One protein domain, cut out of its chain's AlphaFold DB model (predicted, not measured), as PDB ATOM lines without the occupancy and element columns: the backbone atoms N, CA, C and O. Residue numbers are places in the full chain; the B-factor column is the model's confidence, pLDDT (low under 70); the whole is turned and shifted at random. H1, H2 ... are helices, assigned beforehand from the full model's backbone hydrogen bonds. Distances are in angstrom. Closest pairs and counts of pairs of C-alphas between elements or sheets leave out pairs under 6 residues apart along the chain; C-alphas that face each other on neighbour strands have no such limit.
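What this domain is: This is residues 12 to 77, 88 to 120, 136 to 173 and 220 to 243 of the 276 residues of an uncharacterized protein of Armatimonadetes bacterium (UniProt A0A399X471). A compact cluster of helices is gathered about the long H9, with H1 beside it, H5 crossing it and the hairpin of H6 and H7 on another side. H2 packs near one end of H9, the small H4 near its other end, and H8 packs on H4; residues 49 to 54 and 69 to 77 stick out. The printed part has 161 residues with nine named helices, H1 to H9 in order along the chain, and no named strand: the class is all helix. The whole is compact, with a radius of gyration of the C-alphas of 15.9 A and spans of 48 by 40 by 28 A.

Where its parts are: Find C-alpha 20 at (233.543, 308.989, 370.714); from there H1 runs through residues 20 to 34, 21.1 A. Next come H2, residues 36 to 44, and H3, residues 56 to 71, 21.9 A. After the first cut look for H4, residues 88 to 92, and H5, residues 95 to 108, 20.2 A. After the second are H6, residues 137 to 147, H7, residues 151 to 160, and H8, residues 163 to 170. H9, residues 220 to 241, covers 30.8 A and ends with C-alpha 241 at (230.207, 297.420, 354.298).

How they stand to each other: Begin at H9, the hub, which touches six helices. H1 touches it at a shallow tilt of 34.9 degrees, only just short of steep, the same way; their closest C-alphas, of Phe 21 and Ala 231, are 4.9 A apart. With residues 97 to 101 alone H5 touches H9 at a steep tilt of 63 degrees, closest at the C-alphas of Met 97 and Val 232, 6.6 A. H3 only just touches H9, with 3 pairs of C-alphas within 8 A, closest Asp 61 and Met 233 at 7.4 A. H7 touches H9 at the C-alphas of Ala 160 and Ala 225, 5.0 A, and forms a hairpin with H6, where the C-alphas of Ser 142 and Gly 154 are 3.7 A apart. H2 touches H5 at 2 degrees, opposite ways, closest Thr 42 and Ile 100 at 6.2 A between C-alphas. H8 touches H4, closest at the C-alphas of Cys 89 and Arg 166, 5.5 A. In H1 to H9 every O i to N i+4 pair is within hydrogen-bond range.

The domain as a whole: The two C-alphas farthest apart, of Asp 76 and Gly 110, are 49.9 A apart. Look for three cuts: C-alphas 77 and 88 are 16.3 A apart, 120 and 136 14.5 A, and 173 and 220 21.9 A. The link from H2 to H3 is long. The mean pLDDT of the printed part is 92.4, and residues 48, 49 and 120 are under 70.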
ATOM      1  N   LEU A  12     241.627 327.394 383.048       79.94
ATOM      2  CA  LEU A  12     240.467 326.656 382.566       79.94
ATOM      3  C   LEU A  12     240.574 325.201 383.015       79.94
ATOM      4  O   LEU A  12     241.619 324.568 382.875       79.94
ATOM      5  N   GLN A  13     239.479 324.656 383.537       77.50
ATOM      6  CA  GLN A  13     239.439 323.233 383.833       77.50
ATOM      7  C   GLN A  13     239.500 322.454 382.513       77.50
ATOM      8  O   GLN A  13     238.591 322.575 381.683       77.50
ATOM      9  N   GLU A  14     240.549 321.649 382.325       73.56
ATOM     10  CA  GLU A  14     240.661 320.790 381.148       73.56
ATOM     11  C   GLU A  14     239.488 319.804 381.113       73.56
ATOM     12  O   GLU A  14     239.273 319.045 382.068       73.56
ATOM     13  N   PRO A  15     238.692 319.800 380.035       77.38
ATOM     14  CA  PRO A  15     237.638 318.821 379.910       77.38
ATOM     15  C   PRO A  15     238.232 317.456 379.548       77.38
ATOM     16  O   PRO A  15     238.984 317.329 378.584       77.38
ATOM     17  N   SER A  16     237.829 316.419 380.277       85.25
ATOM     18  CA  SER A  16     238.028 315.032 379.861       85.25
ATOM     19  C   SER A  16     236.735 314.522 379.242       85.25
ATOM     20  O   SER A  16     235.690 314.522 379.897       85.25
ATOM     21  N   PHE A  17     236.796 314.118 377.977       90.25
ATOM     22  CA  PHE A  17     235.656 313.557 377.261       90.25
ATOM     23  C   PHE A  17     235.891 312.075 376.961       90.25
ATOM     24  O   PHE A  17     237.024 311.690 376.654       90.25
ATOM     25  N   PRO A  18     234.841 311.235 376.993       91.62
ATOM     26  CA  PRO A  18     234.933 309.887 376.454       91.62
ATOM     27  C   PRO A  18     235.340 309.923 374.974       91.62
ATOM     28  O   PRO A  18     234.914 310.809 374.235       91.62
ATOM     29  N   GLU A  19     236.141 308.952 374.531       96.19
ATOM     30  CA  GLU A  19     236.551 308.844 373.125       96.19
ATOM     31  C   GLU A  19     235.346 308.401 372.270       96.19
ATOM     32  O   GLU A  19     234.852 307.281 372.470       96.19
ATOM     33  N   PRO A  20     234.825 309.252 371.356       97.69
ATOM     34  CA  PRO A  20     233.543 308.989 370.714       97.69
ATOM     35  C   PRO A  20     233.499 307.704 369.898       97.69
ATOM     36  O   PRO A  20     232.496 306.993 369.959       97.69
ATOM     37  N   PHE A  21     234.562 307.378 369.157       98.12
ATOM     38  CA  PHE A  21     234.559 306.209 368.285       98.12
ATOM     39  C   PHE A  21     234.433 304.918 369.089       98.12
ATOM     40  O   PHE A  21     233.558 304.106 368.803       98.12
ATOM     41  N   LYS A  22     235.242 304.744 370.137       98.31
ATOM     42  CA  LYS A  22     235.195 303.580 371.025       98.31
ATOM     43  C   LYS A  22     233.826 303.428 371.681       98.31
ATOM     44  O   LYS A  22     233.241 302.351 371.611       98.31
ATOM     45  N   VAL A  23     233.309 304.498 372.286       98.44
ATOM     46  CA  VAL A  23     232.022 304.461 373.001       98.44
ATOM     47  C   VAL A  23     230.872 304.115 372.053       98.44
ATOM     48  O   VAL A  23     230.035 303.267 372.365       98.44
ATOM     49  N   LEU A  24     230.833 304.738 370.872       98.69
ATOM     50  CA  LEU A  24     229.786 304.480 369.885       98.69
ATOM     51  C   LEU A  24     229.943 303.111 369.218       98.69
ATOM     52  O   LEU A  24     228.939 302.464 368.927       98.69
ATOM     53  N   LYS A  25     231.170 302.626 369.018       98.69
ATOM     54  CA  LYS A  25     231.421 301.291 368.473       98.69
ATOM     55  C   LYS A  25     230.837 300.206 369.372       98.69
ATOM     56  O   LYS A  25     230.132 299.332 368.878       98.69
ATOM     57  N   GLU A  26     231.051 300.302 370.684       98.44
ATOM     58  CA  GLU A  26     230.465 299.366 371.651       98.44
ATOM     59  C   GLU A  26     228.927 299.370 371.594       98.44
ATOM     60  O   GLU A  26     228.295 298.315 371.681       98.44
ATOM     61  N   LEU A  27     228.308 300.545 371.413       98.75
ATOM     62  CA  LEU A  27     226.861 300.666 371.222       98.75
ATOM     63  C   LEU A  27     226.398 299.966 369.931       98.75
ATOM     64  O   LEU A  27     225.424 299.214 369.962       98.75
ATOM     65  N   PHE A  28     227.094 300.177 368.810       98.75
ATOM     66  CA  PHE A  28     226.776 299.543 367.524       98.75
ATOM     67  C   PHE A  28     226.913 298.017 367.590       98.75
ATOM     68  O   PHE A  28     226.037 297.297 367.112       98.75
ATOM     69  N   GLU A  29     227.981 297.514 368.210       98.62
ATOM     70  CA  GLU A  29     228.212 296.078 368.387       98.62
ATOM     71  C   GLU A  29     227.119 295.434 369.248       98.62
ATOM     72  O   GLU A  29     226.574 294.390 368.876       98.62
ATOM     73  N   LYS A  30     226.730 296.082 370.355       98.62
ATOM     74  CA  LYS A  30     225.618 295.628 371.206       98.62
ATOM     75  C   LYS A  30     224.286 295.626 370.460       98.62
ATOM     76  O   LYS A  30     223.543 294.653 370.569       98.62
ATOM     77  N   ALA A  31     223.995 296.672 369.685       98.62
ATOM     78  CA  ALA A  31     222.769 296.756 368.896       98.62
ATOM     79  C   ALA A  31     222.705 295.631 367.850       98.62
ATOM     80  O   ALA A  31     221.720 294.894 367.792       98.62
ATOM     81  N   ARG A  32     223.792 295.426 367.095       98.19
ATOM     82  CA  ARG A  32     223.901 294.343 366.107       98.19
ATOM     83  C   ARG A  32     223.705 292.962 366.730       98.19
ATOM     84  O   ARG A  32     223.013 292.132 366.150       98.19
ATOM     85  N   ALA A  33     224.315 292.714 367.889       98.06
ATOM     86  CA  ALA A  33     224.198 291.438 368.593       98.06
ATOM     87  C   ALA A  33     222.790 291.198 369.160       98.06
ATOM     88  O   ALA A  33     222.372 290.050 369.310       98.06
ATOM     89  N   LYS A  34     222.065 292.271 369.498       97.69
ATOM     90  CA  LYS A  34     220.733 292.202 370.095       97.69
ATOM     91  C   LYS A  34     219.642 291.889 369.073       97.69
ATOM     92  O   LYS A  34     218.813 291.023 369.342       97.69
ATOM     93  N   ASP A  35     219.629 292.596 367.946       96.62
ATOM     94  CA  ASP A  35     218.667 292.390 366.860       96.62
ATOM     95  C   ASP A  35     219.278 292.881 365.538       96.62
ATOM     96  O   ASP A  35     219.300 294.076 365.234       96.62
ATOM     97  N   GLU A  36     219.813 291.944 364.753       97.19
ATOM     98  CA  GLU A  36     220.526 292.266 363.516       97.19
ATOM     99  C   GLU A  36     219.612 292.858 362.433       97.19
ATOM    100  O   GLU A  36     220.065 293.664 361.618       97.19
ATOM    101  N   PHE A  37     218.328 292.491 362.429       96.56
ATOM    102  CA  PHE A  37     217.367 293.044 361.484       96.56
ATOM    103  C   PHE A  37     217.119 294.527 361.777       96.56
ATOM    104  O   PHE A  37     217.308 295.366 360.899       96.56
ATOM    105  N   GLU A  38     216.786 294.871 363.022       96.88
ATOM    106  CA  GLU A  38     216.515 296.263 363.412       96.88
ATOM    107  C   GLU A  38     217.785 297.135 363.371       96.88
ATOM    108  O   GLU A  38     217.738 298.318 363.008       96.88
ATOM    109  N   PHE A  39     218.949 296.542 363.654       98.00
ATOM    110  CA  PHE A  39     220.247 297.163 363.396       98.00
ATOM    111  C   PHE A  39     220.414 297.507 361.909       98.00
ATOM    112  O   PHE A  39     220.723 298.650 361.569       98.00
ATOM    113  N   GLY A  40     220.143 296.560 361.006       97.12
ATOM    114  CA  GLY A  40     220.197 296.800 359.564       97.12
ATOM    115  C   GLY A  40     219.184 297.848 359.084       97.12
ATOM    116  O   GLY A  40     219.545 298.707 358.279       97.12
ATOM    117  N   CYS A  41     217.961 297.865 359.631       96.19
ATOM    118  CA  CYS A  41     216.973 298.928 359.388       96.19
ATOM    119  C   CYS A  41     217.515 300.314 359.767       96.19
ATOM    120  O   CYS A  41     217.327 301.283 359.029       96.19
ATOM    121  N   THR A  42     218.241 300.393 360.886       96.69
ATOM    122  CA  THR A  42     218.897 301.625 361.338       96.69
ATOM    123  C   THR A  42     219.998 302.061 360.372       96.69
ATOM    124  O   THR A  42     220.046 303.226 359.982       96.69
ATOM    125  N   LEU A  43     220.855 301.133 359.931       96.50
ATOM    126  CA  LEU A  43     221.936 301.420 358.981       96.50
ATOM    127  C   LEU A  43     221.426 301.908 357.622       96.50
ATOM    128  O   LEU A  43     222.013 302.815 357.027       96.50
ATOM    129  N   LEU A  44     220.352 301.289 357.134       93.81
ATOM    130  CA  LEU A  44     219.697 301.649 355.880       93.81
ATOM    131  C   LEU A  44     218.857 302.919 355.996       93.81
ATOM    132  O   LEU A  44     218.441 303.439 354.966       93.81
ATOM    133  N   ARG A  45     218.620 303.409 357.223       91.94
ATOM    134  CA  ARG A  45     217.753 304.557 357.502       91.94
ATOM    135  C   ARG A  45     216.438 304.408 356.743       91.94
ATOM    136  O   ARG A  45     216.096 305.279 355.946       91.94
ATOM    137  N   ILE A  46     215.753 303.273 356.924       84.56
ATOM    138  CA  ILE A  46     214.523 302.974 356.177       84.56
ATOM    139  C   ILE A  46     213.510 304.091 356.433       84.56
ATOM    140  O   ILE A  46     212.887 304.171 357.490       84.56
ATOM    141  N   ARG A  47     213.366 304.967 355.443       76.75
ATOM    142  CA  ARG A  47     212.443 306.095 355.440       76.75
ATOM    143  C   ARG A  47     211.284 305.783 354.502       76.75
ATOM    144  O   ARG A  47     211.305 304.798 353.765       76.75
ATOM    145  N   GLY A  48     210.253 306.626 354.547       69.12
ATOM    146  CA  GLY A  48     209.175 306.596 353.559       69.12
ATOM    147  C   GLY A  48     209.685 306.804 352.125       69.12
ATOM    148  O   GLY A  48     210.883 306.859 351.870       69.12
ATOM    149  N   CYS A  49     208.769 306.949 351.169       57.00
ATOM    150  CA  CYS A  49     209.123 307.135 349.759       57.00
ATOM    151  C   CYS A  49     209.994 308.391 349.554       57.00
ATOM    152  O   CYS A  49     209.490 309.511 349.632       57.00
ATOM    153  N   GLN A  50     211.286 308.196 349.291       74.50
ATOM    154  CA  GLN A  50     212.246 309.234 348.914       74.50
ATOM    155  C   GLN A  50     212.892 308.848 347.582       74.50
ATOM    156  O   GLN A  50     213.165 307.671 347.345       74.50
ATOM    157  N   ASP A  51     213.098 309.834 346.710       73.06
ATOM    158  CA  ASP A  51     213.796 309.637 345.438       73.06
ATOM    159  C   ASP A  51     215.325 309.623 345.654       73.06
ATOM    160  O   ASP A  51     215.825 309.948 346.739       73.06
ATOM    161  N   ALA A  52     216.091 309.271 344.625       76.75
ATOM    162  CA  ALA A  52     217.547 309.359 344.662       76.75
ATOM    163  C   ALA A  52     218.013 310.801 344.961       76.75
ATOM    164  O   ALA A  52     217.441 311.774 344.475       76.75
ATOM    165  N   GLY A  53     219.071 310.941 345.767       80.62
ATOM    166  CA  GLY A  53     219.638 312.244 346.150       80.62
ATOM    167  C   GLY A  53     219.041 312.879 347.414       80.62
ATOM    168  O   GLY A  53     219.534 313.911 347.856       80.62
ATOM    169  N   TRP A  54     218.042 312.259 348.047       84.88
ATOM    170  CA  TRP A  54     217.405 312.766 349.272       84.88
ATOM    171  C   TRP A  54     217.998 312.166 350.562       84.88
ATOM    172  O   TRP A  54     217.264 311.734 351.452       84.88
ATOM    173  N   ASP A  55     219.330 312.150 350.686       87.69
ATOM    174  CA  ASP A  55     220.029 311.669 351.889       87.69
ATOM    175  C   ASP A  55     220.827 312.792 352.588       87.69
ATOM    176  O   ASP A  55     221.985 313.045 352.244       87.69
ATOM    177  N   PRO A  56     220.243 313.453 353.608       89.12
ATOM    178  CA  PRO A  56     220.901 314.515 354.366       89.12
ATOM    179  C   PRO A  56     222.178 314.078 355.088       89.12
ATOM    180  O   PRO A  56     223.008 314.930 355.410       89.12
ATOM    181  N   LEU A  57     222.344 312.776 355.373       90.88
ATOM    182  CA  LEU A  57     223.565 312.284 356.009       90.88
ATOM    183  C   LEU A  57     224.738 312.351 355.032       90.88
ATOM    184  O   LEU A  57     225.811 312.789 355.427       90.88
ATOM    185  N   ILE A  58     224.519 311.972 353.766       90.81
ATOM    186  CA  ILE A  58     225.538 312.056 352.708       90.81
ATOM    187  C   ILE A  58     225.906 313.517 352.441       90.81
ATOM    188  O   ILE A  58     227.085 313.849 352.360       90.81
ATOM    189  N   GLU A  59     224.912 314.405 352.361       93.69
ATOM    190  CA  GLU A  59     225.171 315.838 352.177       93.69
ATOM    191  C   GLU A  59     226.000 316.416 353.335       93.69
ATOM    192  O   GLU A  59     226.970 317.146 353.127       93.69
ATOM    193  N   SER A  60     225.661 316.038 354.568       94.00
ATOM    194  CA  SER A  60     226.403 316.483 355.747       94.00
ATOM    195  C   SER A  60     227.816 315.907 355.805       94.00
ATOM    196  O   SER A  60     228.735 316.624 356.185       94.00
ATOM    197  N   ASP A  61     228.009 314.648 355.408       93.81
ATOM    198  CA  ASP A  61     229.324 314.005 355.312       93.81
ATOM    199  C   ASP A  61     230.247 314.774 354.354       93.81
ATOM    200  O   ASP A  61     231.348 315.190 354.732       93.81
ATOM    201  N   HIS A  62     229.753 315.092 353.152       94.81
ATOM    202  CA  HIS A  62     230.483 315.917 352.191       94.81
ATOM    203  C   HIS A  62     230.830 317.297 352.763       94.81
ATOM    204  O   HIS A  62     231.983 317.730 352.660       94.81
ATOM    205  N   LEU A  63     229.866 317.974 353.398       95.94
ATOM    206  CA  LEU A  63     230.088 319.286 354.003       95.94
ATOM    207  C   LEU A  63     231.158 319.234 355.101       95.94
ATOM    208  O   LEU A  63     232.030 320.107 355.140       95.94
ATOM    209  N   ILE A  64     231.123 318.224 355.977       95.31
ATOM    210  CA  ILE A  64     232.115 318.041 357.042       95.31
ATOM    211  C   ILE A  64     233.503 317.875 356.427       95.31
ATOM    212  O   ILE A  64     234.419 318.613 356.790       95.31
ATOM    213  N   HIS A  65     233.663 316.963 355.466       94.12
ATOM    214  CA  HIS A  65     234.956 316.697 354.839       94.12
ATOM    215  C   HIS A  65     235.527 317.919 354.114       94.12
ATOM    216  O   HIS A  65     236.700 318.257 354.299       94.12
ATOM    217  N   GLN A  66     234.701 318.619 353.336       96.19
ATOM    218  CA  GLN A  66     235.105 319.849 352.653       96.19
ATOM    219  C   GLN A  66     235.491 320.940 353.657       96.19
ATOM    220  O   GLN A  66     236.534 321.580 353.516       96.19
ATOM    221  N   THR A  67     234.687 321.125 354.704       96.81
ATOM    222  CA  THR A  67     234.931 322.160 355.711       96.81
ATOM    223  C   THR A  67     236.197 321.876 356.512       96.81
ATOM    224  O   THR A  67     237.011 322.776 356.701       96.81
ATOM    225  N   VAL A  68     236.423 320.626 356.925       94.06
ATOM    226  CA  VAL A  68     237.659 320.206 357.601       94.06
ATOM    227  C   VAL A  68     238.879 320.410 356.698       94.06
ATOM    228  O   VAL A  68     239.919 320.863 357.175       94.06
ATOM    229  N   ALA A  69     238.775 320.151 355.391       94.25
ATOM    230  CA  ALA A  69     239.860 320.443 354.455       94.25
ATOM    231  C   ALA A  69     240.193 321.948 354.415       94.25
ATOM    232  O   ALA A  69     241.362 322.325 354.509       94.25
ATOM    233  N   PHE A  70     239.179 322.820 354.374       95.12
ATOM    234  CA  PHE A  70     239.382 324.271 354.456       95.12
ATOM    235  C   PHE A  70     239.950 324.719 355.807       95.12
ATOM    236  O   PHE A  70     240.848 325.562 355.839       95.12
ATOM    237  N   LEU A  71     239.503 324.127 356.917       94.25
ATOM    238  CA  LEU A  71     240.048 324.390 358.251       94.25
ATOM    239  C   LEU A  71     241.516 323.978 358.398       94.25
ATOM    240  O   LEU A  71     242.165 324.461 359.316       94.25
ATOM    241  N   ASN A  72     242.051 323.140 357.509       93.12
ATOM    242  CA  ASN A  72     243.472 322.776 357.461       93.12
ATOM    243  C   ASN A  72     244.268 323.574 356.412       93.12
ATOM    244  O   ASN A  72     245.481 323.413 356.291       93.12
ATOM    245  N   SER A  73     243.605 324.450 355.658       94.75
ATOM    246  CA  SER A  73     244.228 325.276 354.623       94.75
ATOM    247  C   SER A  73     244.760 326.611 355.190       94.75
ATOM    248  O   SER A  73     244.395 327.011 356.309       94.75
ATOM    249  N   PRO A  74     245.647 327.323 354.465       95.44
ATOM    250  CA  PRO A  74     246.144 328.632 354.881       95.44
ATOM    251  C   PRO A  74     245.084 329.718 354.634       95.44
ATOM    252  O   PRO A  74     245.115 330.431 353.635       95.44
ATOM    253  N   ILE A  75     244.133 329.831 355.560       96.38
ATOM    254  CA  ILE A  75     243.107 330.879 355.603       96.38
ATOM    255  C   ILE A  75     243.317 331.817 356.794       96.38
ATOM    256  O   ILE A  75     243.951 331.441 357.783       96.38
ATOM    257  N   ASP A  76     242.751 333.023 356.688       95.69
ATOM    258  CA  ASP A  76     242.676 334.000 357.779       95.69
ATOM    259  C   ASP A  76     242.080 333.376 359.051       95.69
ATOM    260  O   ASP A  76     241.109 332.620 358.990       95.69
ATOM    261  N   GLU A  77     242.648 333.708 360.210       93.00
ATOM    262  CA  GLU A  77     242.302 333.059 361.478       93.00
ATOM    263  C   GLU A  77     240.879 333.391 361.938       93.00
ATOM    264  O   GLU A  77     240.144 332.535 362.441       93.00
ATOM    265  N   TYR A  88     230.448 323.381 363.503       96.44
ATOM    266  CA  TYR A  88     229.935 323.012 364.819       96.44
ATOM    267  C   TYR A  88     228.411 323.151 364.921       96.44
ATOM    268  O   TYR A  88     227.721 322.250 365.401       96.44
ATOM    269  N   CYS A  89     227.882 324.280 364.455       94.38
ATOM    270  CA  CYS A  89     226.459 324.571 364.506       94.38
ATOM    271  C   CYS A  89     225.663 323.670 363.555       94.38
ATOM    272  O   CYS A  89     224.618 323.171 363.962       94.38
ATOM    273  N   HIS A  90     226.175 323.394 362.348       95.25
ATOM    274  CA  HIS A  90     225.596 322.402 361.430       95.25
ATOM    275  C   HIS A  90     225.462 321.031 362.099       95.25
ATOM    276  O   HIS A  90     224.391 320.434 362.087       95.25
ATOM    277  N   LEU A  91     226.524 320.564 362.762       94.44
ATOM    278  CA  LEU A  91     226.532 319.274 363.456       94.44
ATOM    279  C   LEU A  91     225.518 319.203 364.604       94.44
ATOM    280  O   LEU A  91     224.916 318.153 364.820       94.44
ATOM    281  N   CYS A  92     225.314 320.308 365.325       91.50
ATOM    282  CA  CYS A  92     224.338 320.383 366.415       91.50
ATOM    283  C   CYS A  92     222.877 320.276 365.945       91.50
ATOM    284  O   CYS A  92     222.014 319.923 366.745       91.50
ATOM    285  N   GLU A  93     222.602 320.593 364.678       90.31
ATOM    286  CA  GLU A  93     221.262 320.537 364.070       90.31
ATOM    287  C   GLU A  93     221.096 319.335 363.125       90.31
ATOM    288  O   GLU A  93     220.106 319.226 362.406       90.31
ATOM    289  N   MET A  94     222.067 318.421 363.095       90.56
ATOM    290  CA  MET A  94     222.040 317.266 362.205       90.56
ATOM    291  C   MET A  94     221.194 316.125 362.794       90.56
ATOM    292  O   MET A  94     221.730 315.185 363.383       90.56
ATOM    293  N   ASP A  95     219.875 316.183 362.581       89.88
ATOM    294  CA  ASP A  95     218.876 315.191 363.031       89.88
ATOM    295  C   ASP A  95     219.329 313.734 362.864       89.88
ATOM    296  O   ASP A  95     219.127 312.889 363.740       89.88
ATOM    297  N   GLU A  96     219.922 313.410 361.712       91.44
ATOM    298  CA  GLU A  96     220.138 312.016 361.335       91.44
ATOM    299  C   GLU A  96     221.157 311.306 362.227       91.44
ATOM    300  O   GLU A  96     220.969 310.137 362.566       91.44
ATOM    301  N   MET A  97     222.185 312.020 362.691       94.12
ATOM    302  CA  MET A  97     223.134 311.477 363.664       94.12
ATOM    303  C   MET A  97     222.427 311.077 364.956       94.12
ATOM    304  O   MET A  97     222.651 309.985 365.481       94.12
ATOM    305  N   TYR A  98     221.539 311.941 365.450       94.69
ATOM    306  CA  TYR A  98     220.789 311.693 366.674       94.69
ATOM    307  C   TYR A  98     219.811 310.528 366.509       94.69
ATOM    308  O   TYR A  98     219.725 309.669 367.388       94.69
ATOM    309  N   ARG A  99     219.123 310.440 365.365       94.88
ATOM    310  CA  ARG A  99     218.193 309.341 365.052       94.88
ATOM    311  C   ARG A  99     218.885 307.990 364.944       94.88
ATOM    312  O   ARG A  99     218.332 307.001 365.425       94.88
ATOM    313  N   ILE A 100     220.077 307.933 364.351       97.25
ATOM    314  CA  ILE A 100     220.868 306.700 364.270       97.25
ATOM    315  C   ILE A 100     221.232 306.226 365.677       97.25
ATOM    316  O   ILE A 100     220.929 305.089 366.032       97.25
ATOM    317  N   VAL A 101     221.812 307.098 366.505       97.94
ATOM    318  CA  VAL A 101     222.219 306.726 367.870       97.94
ATOM    319  C   VAL A 101     221.017 306.352 368.737       97.94
ATOM    320  O   VAL A 101     221.061 305.335 369.428       97.94
ATOM    321  N   ALA A 102     219.916 307.107 368.661       96.94
ATOM    322  CA  ALA A 102     218.681 306.781 369.370       96.94
ATOM    323  C   ALA A 102     218.139 305.401 368.969       96.94
ATOM    324  O   ALA A 102     217.745 304.622 369.835       96.94
ATOM    325  N   ASN A 103     218.159 305.063 367.678       97.56
ATOM    326  CA  ASN A 103     217.771 303.731 367.225       97.56
ATOM    327  C   ASN A 103     218.722 302.643 367.730       97.56
ATOM    328  O   ASN A 103     218.238 301.609 368.175       97.56
ATOM    329  N   MET A 104     220.039 302.865 367.757       98.50
ATOM    330  CA  MET A 104     220.966 301.881 368.333       98.50
ATOM    331  C   MET A 104     220.678 301.621 369.819       98.50
ATOM    332  O   MET A 104     220.679 300.466 370.250       98.50
ATOM    333  N   ILE A 105     220.359 302.666 370.591       98.19
ATOM    334  CA  ILE A 105     219.949 302.540 371.999       98.19
ATOM    335  C   ILE A 105     218.650 301.728 372.111       98.19
ATOM    336  O   ILE A 105     218.593 300.758 372.869       98.19
ATOM    337  N   ARG A 106     217.635 302.062 371.304       95.44
ATOM    338  CA  ARG A 106     216.350 301.345 371.246       95.44
ATOM    339  C   ARG A 106     216.543 299.865 370.915       95.44
ATOM    340  O   ARG A 106     216.007 299.003 371.608       95.44
ATOM    341  N   VAL A 107     217.359 299.562 369.906       97.06
ATOM    342  CA  VAL A 107     217.690 298.187 369.517       97.06
ATOM    343  C   VAL A 107     218.342 297.444 370.679       97.06
ATOM    344  O   VAL A 107     217.903 296.342 370.995       97.06
ATOM    345  N   CYS A 108     219.302 298.051 371.388       97.75
ATOM    346  CA  CYS A 108     219.904 297.451 372.587       97.75
ATOM    347  C   CYS A 108     218.866 297.110 373.671       97.75
ATOM    348  O   CYS A 108     218.960 296.062 374.316       97.75
ATOM    349  N   GLN A 109     217.845 297.952 373.838       95.06
ATOM    350  CA  GLN A 109     216.727 297.719 374.760       95.06
ATOM    351  C   GLN A 109     215.724 296.665 374.253       95.06
ATOM    352  O   GLN A 109     214.795 296.295 374.966       95.06
ATOM    353  N   GLY A 110     215.924 296.122 373.048       93.12
ATOM    354  CA  GLY A 110     215.006 295.181 372.409       93.12
ATOM    355  C   GLY A 110     213.782 295.855 371.795       93.12
ATOM    356  O   GLY A 110     212.815 295.173 371.464       93.12
ATOM    357  N   GLU A 111     213.795 297.174 371.622       92.44
ATOM    358  CA  GLU A 111     212.764 297.898 370.884       92.44
ATOM    359  C   GLU A 111     213.003 297.802 369.372       92.44
ATOM    360  O   GLU A 111     214.065 297.376 368.915       92.44
ATOM    361  N   ARG A 112     211.983 298.142 368.580       92.56
ATOM    362  CA  ARG A 112     212.063 298.157 367.112       92.56
ATOM    363  C   ARG A 112     212.666 299.467 366.611       92.56
ATOM    364  O   ARG A 112     212.544 300.500 367.288       92.56
ATOM    365  N   TYR A 113     213.239 299.421 365.407       93.44
ATOM    366  CA  TYR A 113     213.601 300.606 364.642       93.44
ATOM    367  C   TYR A 113     212.408 301.559 364.548       93.44
ATOM    368  O   TYR A 113     211.256 301.148 364.375       93.44
ATOM    369  N   HIS A 114     212.693 302.850 364.656       90.69
ATOM    370  CA  HIS A 114     211.709 303.903 364.524       90.69
ATOM    371  C   HIS A 114     212.286 305.078 363.733       90.69
ATOM    372  O   HIS A 114     213.342 305.614 364.076       90.69
ATOM    373  N   MET A 115     211.560 305.524 362.704       89.12
ATOM    374  CA  MET A 115     211.984 306.645 361.850       89.12
ATOM    375  C   MET A 115     212.215 307.933 362.648       89.12
ATOM    376  O   MET A 115     213.122 308.699 362.344       89.12
ATOM    377  N   ASP A 116     211.426 308.142 363.701       87.00
ATOM    378  CA  ASP A 116     211.522 309.301 364.593       87.00
ATOM    379  C   ASP A 116     211.996 308.921 366.009       87.00
ATOM    380  O   ASP A 116     211.366 309.238 367.016       87.00
ATOM    381  N   ALA A 117     213.060 308.117 366.098       87.06
ATOM    382  CA  ALA A 117     213.510 307.511 367.356       87.06
ATOM    383  C   ALA A 117     213.763 308.509 368.497       87.06
ATOM    384  O   ALA A 117     213.537 308.166 369.656       87.06
ATOM    385  N   VAL A 118     214.162 309.744 368.191       85.81
ATOM    386  CA  VAL A 118     214.459 310.773 369.199       85.81
ATOM    387  C   VAL A 118     213.194 311.258 369.931       85.81
ATOM    388  O   VAL A 118     213.266 311.601 371.111       85.81
ATOM    389  N   ASN A 119     212.020 311.221 369.286       78.44
ATOM    390  CA  ASN A 119     210.758 311.744 369.835       78.44
ATOM    391  C   ASN A 119     209.831 310.677 370.448       78.44
ATOM    392  O   ASN A 119     208.742 310.991 370.927       78.44
ATOM    393  N   THR A 120     210.238 309.407 370.457       64.50
ATOM    394  CA  THR A 120     209.373 308.281 370.875       64.50
ATOM    395  C   THR A 120     209.305 308.030 372.385       64.50
ATOM    396  O   THR A 120     208.496 307.222 372.844       64.50
ATOM    397  N   GLY A 136     217.254 320.509 372.385       72.19
ATOM    398  CA  GLY A 136     217.857 320.010 371.147       72.19
ATOM    399  C   GLY A 136     218.093 318.499 371.212       72.19
ATOM    400  O   GLY A 136     218.298 317.951 372.301       72.19
ATOM    401  N   ASP A 137     218.067 317.836 370.060       86.38
ATOM    402  CA  ASP A 137     218.074 316.374 369.945       86.38
ATOM    403  C   ASP A 137     219.241 315.690 370.672       86.38
ATOM    404  O   ASP A 137     219.064 314.605 371.229       86.38
ATOM    405  N   ALA A 138     220.391 316.358 370.811       89.19
ATOM    406  CA  ALA A 138     221.504 315.868 371.625       89.19
ATOM    407  C   ALA A 138     221.112 315.589 373.093       89.19
ATOM    408  O   ALA A 138     221.511 314.570 373.653       89.19
ATOM    409  N   LEU A 139     220.292 316.443 373.720       88.25
ATOM    410  CA  LEU A 139     219.835 316.237 375.102       88.25
ATOM    411  C   LEU A 139     218.831 315.087 375.206       88.25
ATOM    412  O   LEU A 139     218.817 314.365 376.203       88.25
ATOM    413  N   ARG A 140     218.001 314.897 374.175       88.56
ATOM    414  CA  ARG A 140     217.058 313.775 374.112       88.56
ATOM    415  C   ARG A 140     217.801 312.452 373.969       88.56
ATOM    416  O   ARG A 140     217.537 311.536 374.741       88.56
ATOM    417  N   VAL A 141     218.775 312.378 373.060       92.19
ATOM    418  CA  VAL A 141     219.673 311.219 372.927       92.19
ATOM    419  C   VAL A 141     220.437 310.974 374.222       92.19
ATOM    420  O   VAL A 141     220.512 309.835 374.669       92.19
ATOM    421  N   SER A 142     220.945 312.031 374.862       92.50
ATOM    422  CA  SER A 142     221.667 311.905 376.126       92.50
ATOM    423  C   SER A 142     220.816 311.274 377.225       92.50
ATOM    424  O   SER A 142     221.242 310.330 377.890       92.50
ATOM    425  N   ARG A 143     219.565 311.722 377.357       90.50
ATOM    426  CA  ARG A 143     218.610 311.123 378.288       90.50
ATOM    427  C   ARG A 143     218.289 309.669 377.939       90.50
ATOM    428  O   ARG A 143     218.358 308.825 378.825       90.50
ATOM    429  N   LEU A 144     217.974 309.376 376.673       91.25
ATOM    430  CA  LEU A 144     217.703 308.006 376.213       91.25
ATOM    431  C   LEU A 144     218.873 307.070 376.536       91.25
ATOM    432  O   LEU A 144     218.659 305.955 377.000       91.25
ATOM    433  N   ALA A 145     220.103 307.535 376.320       94.88
ATOM    434  CA  ALA A 145     221.305 306.773 376.609       94.88
ATOM    435  C   ALA A 145     221.418 306.442 378.102       94.88
ATOM    436  O   ALA A 145     221.614 305.280 378.448       94.88
ATOM    437  N   ARG A 146     221.231 307.429 378.985       94.00
ATOM    438  CA  ARG A 146     221.294 307.236 380.444       94.00
ATOM    439  C   ARG A 146     220.193 306.326 380.969       94.00
ATOM    440  O   ARG A 146     220.478 305.394 381.715       94.00
ATOM    441  N   ASP A 147     218.958 306.521 380.509       91.06
ATOM    442  CA  ASP A 147     217.824 305.662 380.874       91.06
ATOM    443  C   ASP A 147     218.064 304.191 380.446       91.06
ATOM    444  O   ASP A 147     217.530 303.262 381.053       91.06
ATOM    445  N   ALA A 148     218.903 303.970 379.427       92.94
ATOM    446  CA  ALA A 148     219.313 302.660 378.928       92.94
ATOM    447  C   ALA A 148     220.653 302.137 379.497       92.94
ATOM    448  O   ALA A 148     221.084 301.048 379.112       92.94
ATOM    449  N   GLY A 149     221.319 302.875 380.395       95.81
ATOM    450  CA  GLY A 149     222.607 302.492 380.992       95.81
ATOM    451  C   GLY A 149     223.838 302.722 380.101       95.81
ATOM    452  O   GLY A 149     224.872 302.082 380.291       95.81
ATOM    453  N   PHE A 150     223.740 303.613 379.113       97.25
ATOM    454  CA  PHE A 150     224.832 304.045 378.232       97.25
ATOM    455  C   PHE A 150     225.332 305.451 378.604       97.25
ATOM    456  O   PHE A 150     225.371 306.346 377.759       97.25
ATOM    457  N   ASP A 151     225.724 305.661 379.862       96.38
ATOM    458  CA  ASP A 151     226.078 306.991 380.391       96.38
ATOM    459  C   ASP A 151     227.141 307.715 379.555       96.38
ATOM    460  O   ASP A 151     226.953 308.875 379.198       96.38
ATOM    461  N   ALA A 152     228.189 307.006 379.122       97.25
ATOM    462  CA  ALA A 152     229.253 307.583 378.297       97.25
ATOM    463  C   ALA A 152     228.752 308.120 376.942       97.25
ATOM    464  O   ALA A 152     229.263 309.127 376.452       97.25
ATOM    465  N   VAL A 153     227.739 307.483 376.337       97.44
ATOM    466  CA  VAL A 153     227.082 308.016 375.129       97.44
ATOM    467  C   VAL A 153     226.361 309.310 375.494       97.44
ATOM    468  O   VAL A 153     226.485 310.309 374.786       97.44
ATOM    469  N   GLY A 154     225.643 309.322 376.619       94.44
ATOM    470  CA  GLY A 154     224.941 310.514 377.078       94.44
ATOM    471  C   GLY A 154     225.859 311.690 377.395       94.44
ATOM    472  O   GLY A 154     225.525 312.827 377.046       94.44
ATOM    473  N   ASP A 155     227.029 311.421 377.967       94.19
ATOM    474  CA  ASP A 155     228.033 312.426 378.303       94.19
ATOM    475  C   ASP A 155     228.645 313.070 377.056       94.19
ATOM    476  O   ASP A 155     228.822 314.289 377.030       94.19
ATOM    477  N   ILE A 156     228.905 312.290 375.998       96.00
ATOM    478  CA  ILE A 156     229.383 312.814 374.708       96.00
ATOM    479  C   ILE A 156     228.392 313.842 374.145       96.00
ATOM    480  O   ILE A 156     228.781 314.957 373.794       96.00
ATOM    481  N   PHE A 157     227.108 313.479 374.064       93.81
ATOM    482  CA  PHE A 157     226.091 314.323 373.433       93.81
ATOM    483  C   PHE A 157     225.744 315.567 374.253       93.81
ATOM    484  O   PHE A 157     225.554 316.641 373.682       93.81
ATOM    485  N   GLU A 158     225.692 315.451 375.580       90.88
ATOM    486  CA  GLU A 158     225.466 316.609 376.446       90.88
ATOM    487  C   GLU A 158     226.662 317.569 376.429       90.88
ATOM    488  O   GLU A 158     226.475 318.779 376.311       90.88
ATOM    489  N   SER A 159     227.889 317.040 376.474       91.06
ATOM    490  CA  SER A 159     229.110 317.857 376.511       91.06
ATOM    491  C   SER A 159     229.393 318.580 375.195       91.06
ATOM    492  O   SER A 159     229.959 319.675 375.202       91.06
ATOM    493  N   ALA A 160     229.003 317.985 374.065       90.31
ATOM    494  CA  ALA A 160     229.173 318.580 372.744       90.31
ATOM    495  C   ALA A 160     228.229 319.774 372.505       90.31
ATOM    496  O   ALA A 160     228.576 320.690 371.757       90.31
ATOM    497  N   LEU A 161     227.042 319.808 373.128       90.00
ATOM    498  CA  LEU A 161     226.030 320.836 372.863       90.00
ATOM    499  C   LEU A 161     226.154 322.049 373.799       90.00
ATOM    500  O   LEU A 161     225.662 322.061 374.927       90.00
ATOM    501  N   ILE A 162     226.665 323.156 373.267       90.69
ATOM    502  CA  ILE A 162     226.741 324.451 373.942       90.69
ATOM    503  C   ILE A 162     225.654 325.359 373.370       90.69
ATOM    504  O   ILE A 162     225.890 326.200 372.503       90.69
ATOM    505  N   ARG A 163     224.425 325.180 373.875       88.00
ATOM    506  CA  ARG A 163     223.215 325.878 373.387       88.00
ATOM    507  C   ARG A 163     223.394 327.393 373.215       88.00
ATOM    508  O   ARG A 163     222.959 327.897 372.182       88.00
ATOM    509  N   PRO A 164     224.021 328.138 374.154       88.81
ATOM    510  CA  PRO A 164     224.222 329.573 373.965       88.81
ATOM    511  C   PRO A 164     225.091 329.903 372.748       88.81
ATOM    512  O   PRO A 164     224.749 330.815 372.007       88.81
ATOM    513  N   VAL A 165     226.162 329.139 372.501       90.94
ATOM    514  CA  VAL A 165     227.041 329.333 371.336       90.94
ATOM    515  C   VAL A 165     226.295 329.003 370.046       90.94
ATOM    516  O   VAL A 165     226.275 329.833 369.139       90.94
ATOM    517  N   ARG A 166     225.603 327.854 369.994       91.50
ATOM    518  CA  ARG A 166     224.782 327.449 368.839       91.50
ATOM    519  C   ARG A 166     223.742 328.512 368.482       91.50
ATOM    520  O   ARG A 166     223.665 328.956 367.340       91.50
ATOM    521  N   ASN A 167     222.961 328.953 369.469       88.75
ATOM    522  CA  ASN A 167     221.919 329.962 369.265       88.75
ATOM    523  C   ASN A 167     222.517 331.320 368.895       88.75
ATOM    524  O   ASN A 167     222.011 331.993 368.000       88.75
ATOM    525  N   GLY A 168     223.601 331.709 369.570       90.81
ATOM    526  CA  GLY A 168     224.320 332.945 369.296       90.81
ATOM    527  C   GLY A 168     224.798 333.007 367.850       90.81
ATOM    528  O   GLY A 168     224.585 334.013 367.185       90.81
ATOM    529  N   PHE A 169     225.371 331.918 367.340       93.62
ATOM    530  CA  PHE A 169     225.841 331.843 365.962       93.62
ATOM    531  C   PHE A 169     224.690 331.897 364.945       93.62
ATOM    532  O   PHE A 169     224.667 332.799 364.109       93.62
ATOM    533  N   PHE A 170     223.692 331.008 365.043       89.25
ATOM    534  CA  PHE A 170     222.594 330.946 364.064       89.25
ATOM    535  C   PHE A 170     221.715 332.197 364.032       89.25
ATOM    536  O   PHE A 170     221.195 332.560 362.979       89.25
ATOM    537  N   HIS A 171     221.559 332.881 365.164       89.50
ATOM    538  CA  HIS A 171     220.797 334.125 365.220       89.50
ATOM    539  C   HIS A 171     221.664 335.375 365.026       89.50
ATOM    540  O   HIS A 171     221.159 336.484 365.191       89.50
ATOM    541  N   SER A 172     222.950 335.228 364.679       92.25
ATOM    542  CA  SER A 172     223.899 336.346 364.538       92.25
ATOM    543  C   SER A 172     223.982 337.239 365.791       92.25
ATOM    544  O   SER A 172     224.202 338.445 365.711       92.25
ATOM    545  N   GLN A 173     223.804 336.646 366.974       92.06
ATOM    546  CA  GLN A 173     223.847 337.294 368.289       92.06
ATOM    547  C   GLN A 173     225.209 337.099 368.965       92.06
ATOM    548  O   GLN A 173     225.304 336.721 370.139       92.06
ATOM    549  N   PRO A 220     237.781 322.365 372.383       94.75
ATOM    550  CA  PRO A 220     237.657 320.952 372.751       94.75
ATOM    551  C   PRO A 220     236.234 320.392 372.590       94.75
ATOM    552  O   PRO A 220     236.060 319.236 372.214       94.75
ATOM    553  N   ARG A 221     235.201 321.210 372.831       94.06
ATOM    554  CA  ARG A 221     233.783 320.817 372.691       94.06
ATOM    555  C   ARG A 221     233.338 320.789 371.235       94.06
ATOM    556  O   ARG A 221     232.575 319.909 370.844       94.06
ATOM    557  N   ILE A 222     233.848 321.716 370.425       95.06
ATOM    558  CA  ILE A 222     233.669 321.674 368.972       95.06
ATOM    559  C   ILE A 222     234.324 320.413 368.404       95.06
ATOM    560  O   ILE A 222     233.697 319.690 367.633       95.06
ATOM    561  N   GLN A 223     235.551 320.110 368.828       95.12
ATOM    562  CA  GLN A 223     236.263 318.916 368.393       95.12
ATOM    563  C   GLN A 223     235.531 317.641 368.818       95.12
ATOM    564  O   GLN A 223     235.435 316.709 368.023       95.12
ATOM    565  N   LEU A 224     234.959 317.614 370.028       96.06
ATOM    566  CA  LEU A 224     234.092 316.525 370.470       96.06
ATOM    567  C   LEU A 224     232.905 316.339 369.515       96.06
ATOM    568  O   LEU A 224     232.688 315.229 369.044       96.06
ATOM    569  N   ALA A 225     232.181 317.411 369.173       95.31
ATOM    570  CA  ALA A 225     231.053 317.339 368.241       95.31
ATOM    571  C   ALA A 225     231.463 316.805 366.853       95.31
ATOM    572  O   ALA A 225     230.792 315.925 366.313       95.31
ATOM    573  N   ILE A 226     232.583 317.294 366.302       95.12
ATOM    574  CA  ILE A 226     233.133 316.837 365.014       95.12
ATOM    575  C   ILE A 226     233.501 315.353 365.079       95.12
ATOM    576  O   ILE A 226     233.077 314.574 364.226       95.12
ATOM    577  N   ASN A 227     234.245 314.947 366.108       96.12
ATOM    578  CA  ASN A 227     234.677 313.563 366.281       96.12
ATOM    579  C   ASN A 227     233.487 312.617 366.473       96.12
ATOM    580  O   ASN A 227     233.494 311.518 365.926       96.12
ATOM    581  N   THR A 228     232.445 313.037 367.194       97.00
ATOM    582  CA  THR A 228     231.209 312.264 367.361       97.00
ATOM    583  C   THR A 228     230.474 312.078 366.038       97.00
ATOM    584  O   THR A 228     230.083 310.957 365.718       97.00
ATOM    585  N   ALA A 229     230.321 313.139 365.242       95.88
ATOM    586  CA  ALA A 229     229.671 313.050 363.937       95.88
ATOM    587  C   ALA A 229     230.424 312.112 362.984       95.88
ATOM    588  O   ALA A 229     229.826 311.189 362.424       95.88
ATOM    589  N   LEU A 230     231.745 312.288 362.876       96.00
ATOM    590  CA  LEU A 230     232.610 311.419 362.075       96.00
ATOM    591  C   LEU A 230     232.568 309.968 362.566       96.00
ATOM    592  O   LEU A 230     232.495 309.050 361.752       96.00
ATOM    593  N   ALA A 231     232.566 309.739 363.882       97.69
ATOM    594  CA  ALA A 231     232.453 308.400 364.447       97.69
ATOM    595  C   ALA A 231     231.141 307.718 364.039       97.69
ATOM    596  O   ALA A 231     231.174 306.576 363.585       97.69
ATOM    597  N   VAL A 232     229.998 308.407 364.131       97.69
ATOM    598  CA  VAL A 232     228.706 307.853 363.692       97.69
ATOM    599  C   VAL A 232     228.724 307.530 362.194       97.69
ATOM    600  O   VAL A 232     228.347 306.423 361.812       97.69
ATOM    601  N   MET A 233     229.189 308.450 361.345       96.25
ATOM    602  CA  MET A 233     229.244 308.252 359.888       96.25
ATOM    603  C   MET A 233     230.159 307.086 359.491       96.25
ATOM    604  O   MET A 233     229.769 306.230 358.686       96.25
ATOM    605  N   ASN A 234     231.340 306.999 360.108       97.31
ATOM    606  CA  ASN A 234     232.282 305.906 359.894       97.31
ATOM    607  C   ASN A 234     231.688 304.572 360.341       97.31
ATOM    608  O   ASN A 234     231.680 303.625 359.561       97.31
ATOM    609  N   LEU A 235     231.109 304.502 361.542       98.44
ATOM    610  CA  LEU A 235     230.512 303.270 362.058       98.44
ATOM    611  C   LEU A 235     229.332 302.798 361.207       98.44
ATOM    612  O   LEU A 235     229.196 301.598 360.973       98.44
ATOM    613  N   VAL A 236     228.503 303.710 360.692       97.25
ATOM    614  CA  VAL A 236     227.430 303.369 359.743       97.25
ATOM    615  C   VAL A 236     228.015 302.785 358.462       97.25
ATOM    616  O   VAL A 236     227.578 301.724 358.013       97.25
ATOM    617  N   THR A 237     229.012 303.451 357.883       96.00
ATOM    618  CA  THR A 237     229.649 303.027 356.632       96.00
ATOM    619  C   THR A 237     230.349 301.678 356.783       96.00
ATOM    620  O   THR A 237     230.118 300.770 355.983       96.00
ATOM    621  N   GLU A 238     231.158 301.508 357.828       97.62
ATOM    622  CA  GLU A 238     231.852 300.260 358.155       97.62
ATOM    623  C   GLU A 238     230.865 299.126 358.429       97.62
ATOM    624  O   GLU A 238     231.003 298.038 357.869       97.62
ATOM    625  N   SER A 239     229.821 299.384 359.221       98.19
ATOM    626  CA  SER A 239     228.817 298.369 359.542       98.19
ATOM    627  C   SER A 239     228.057 297.920 358.301       98.19
ATOM    628  O   SER A 239     227.896 296.717 358.101       98.19
ATOM    629  N   ARG A 240     227.657 298.850 357.421       97.06
ATOM    630  CA  ARG A 240     227.017 298.512 356.141       97.06
ATOM    631  C   ARG A 240     227.938 297.694 355.248       97.06
ATOM    632  O   ARG A 240     227.518 296.657 354.744       97.06
ATOM    633  N   ARG A 241     229.191 298.125 355.094       97.25
ATOM    634  CA  ARG A 241     230.207 297.420 354.298       97.25
ATOM    635  C   ARG A 241     230.604 296.076 354.909       97.25
ATOM    636  O   ARG A 241     231.122 295.231 354.199       97.25
ATOM    637  N   SER A 242     230.363 295.836 356.196       97.50
ATOM    638  CA  SER A 242     230.666 294.537 356.813       97.50
ATOM    639  C   SER A 242     229.784 293.393 356.292       97.50
ATOM    640  O   SER A 242     230.149 292.230 356.442       97.50
ATOM    641  N   TYR A 243     228.644 293.700 355.668       97.50
ATOM    642  CA  TYR A 243     227.802 292.710 355.003       97.50
ATOM    643  C   TYR A 243     228.302 292.490 353.576       97.50
ATOM    644  O   TYR A 243     228.312 293.426 352.785       97.50
TER     645      TYR A 243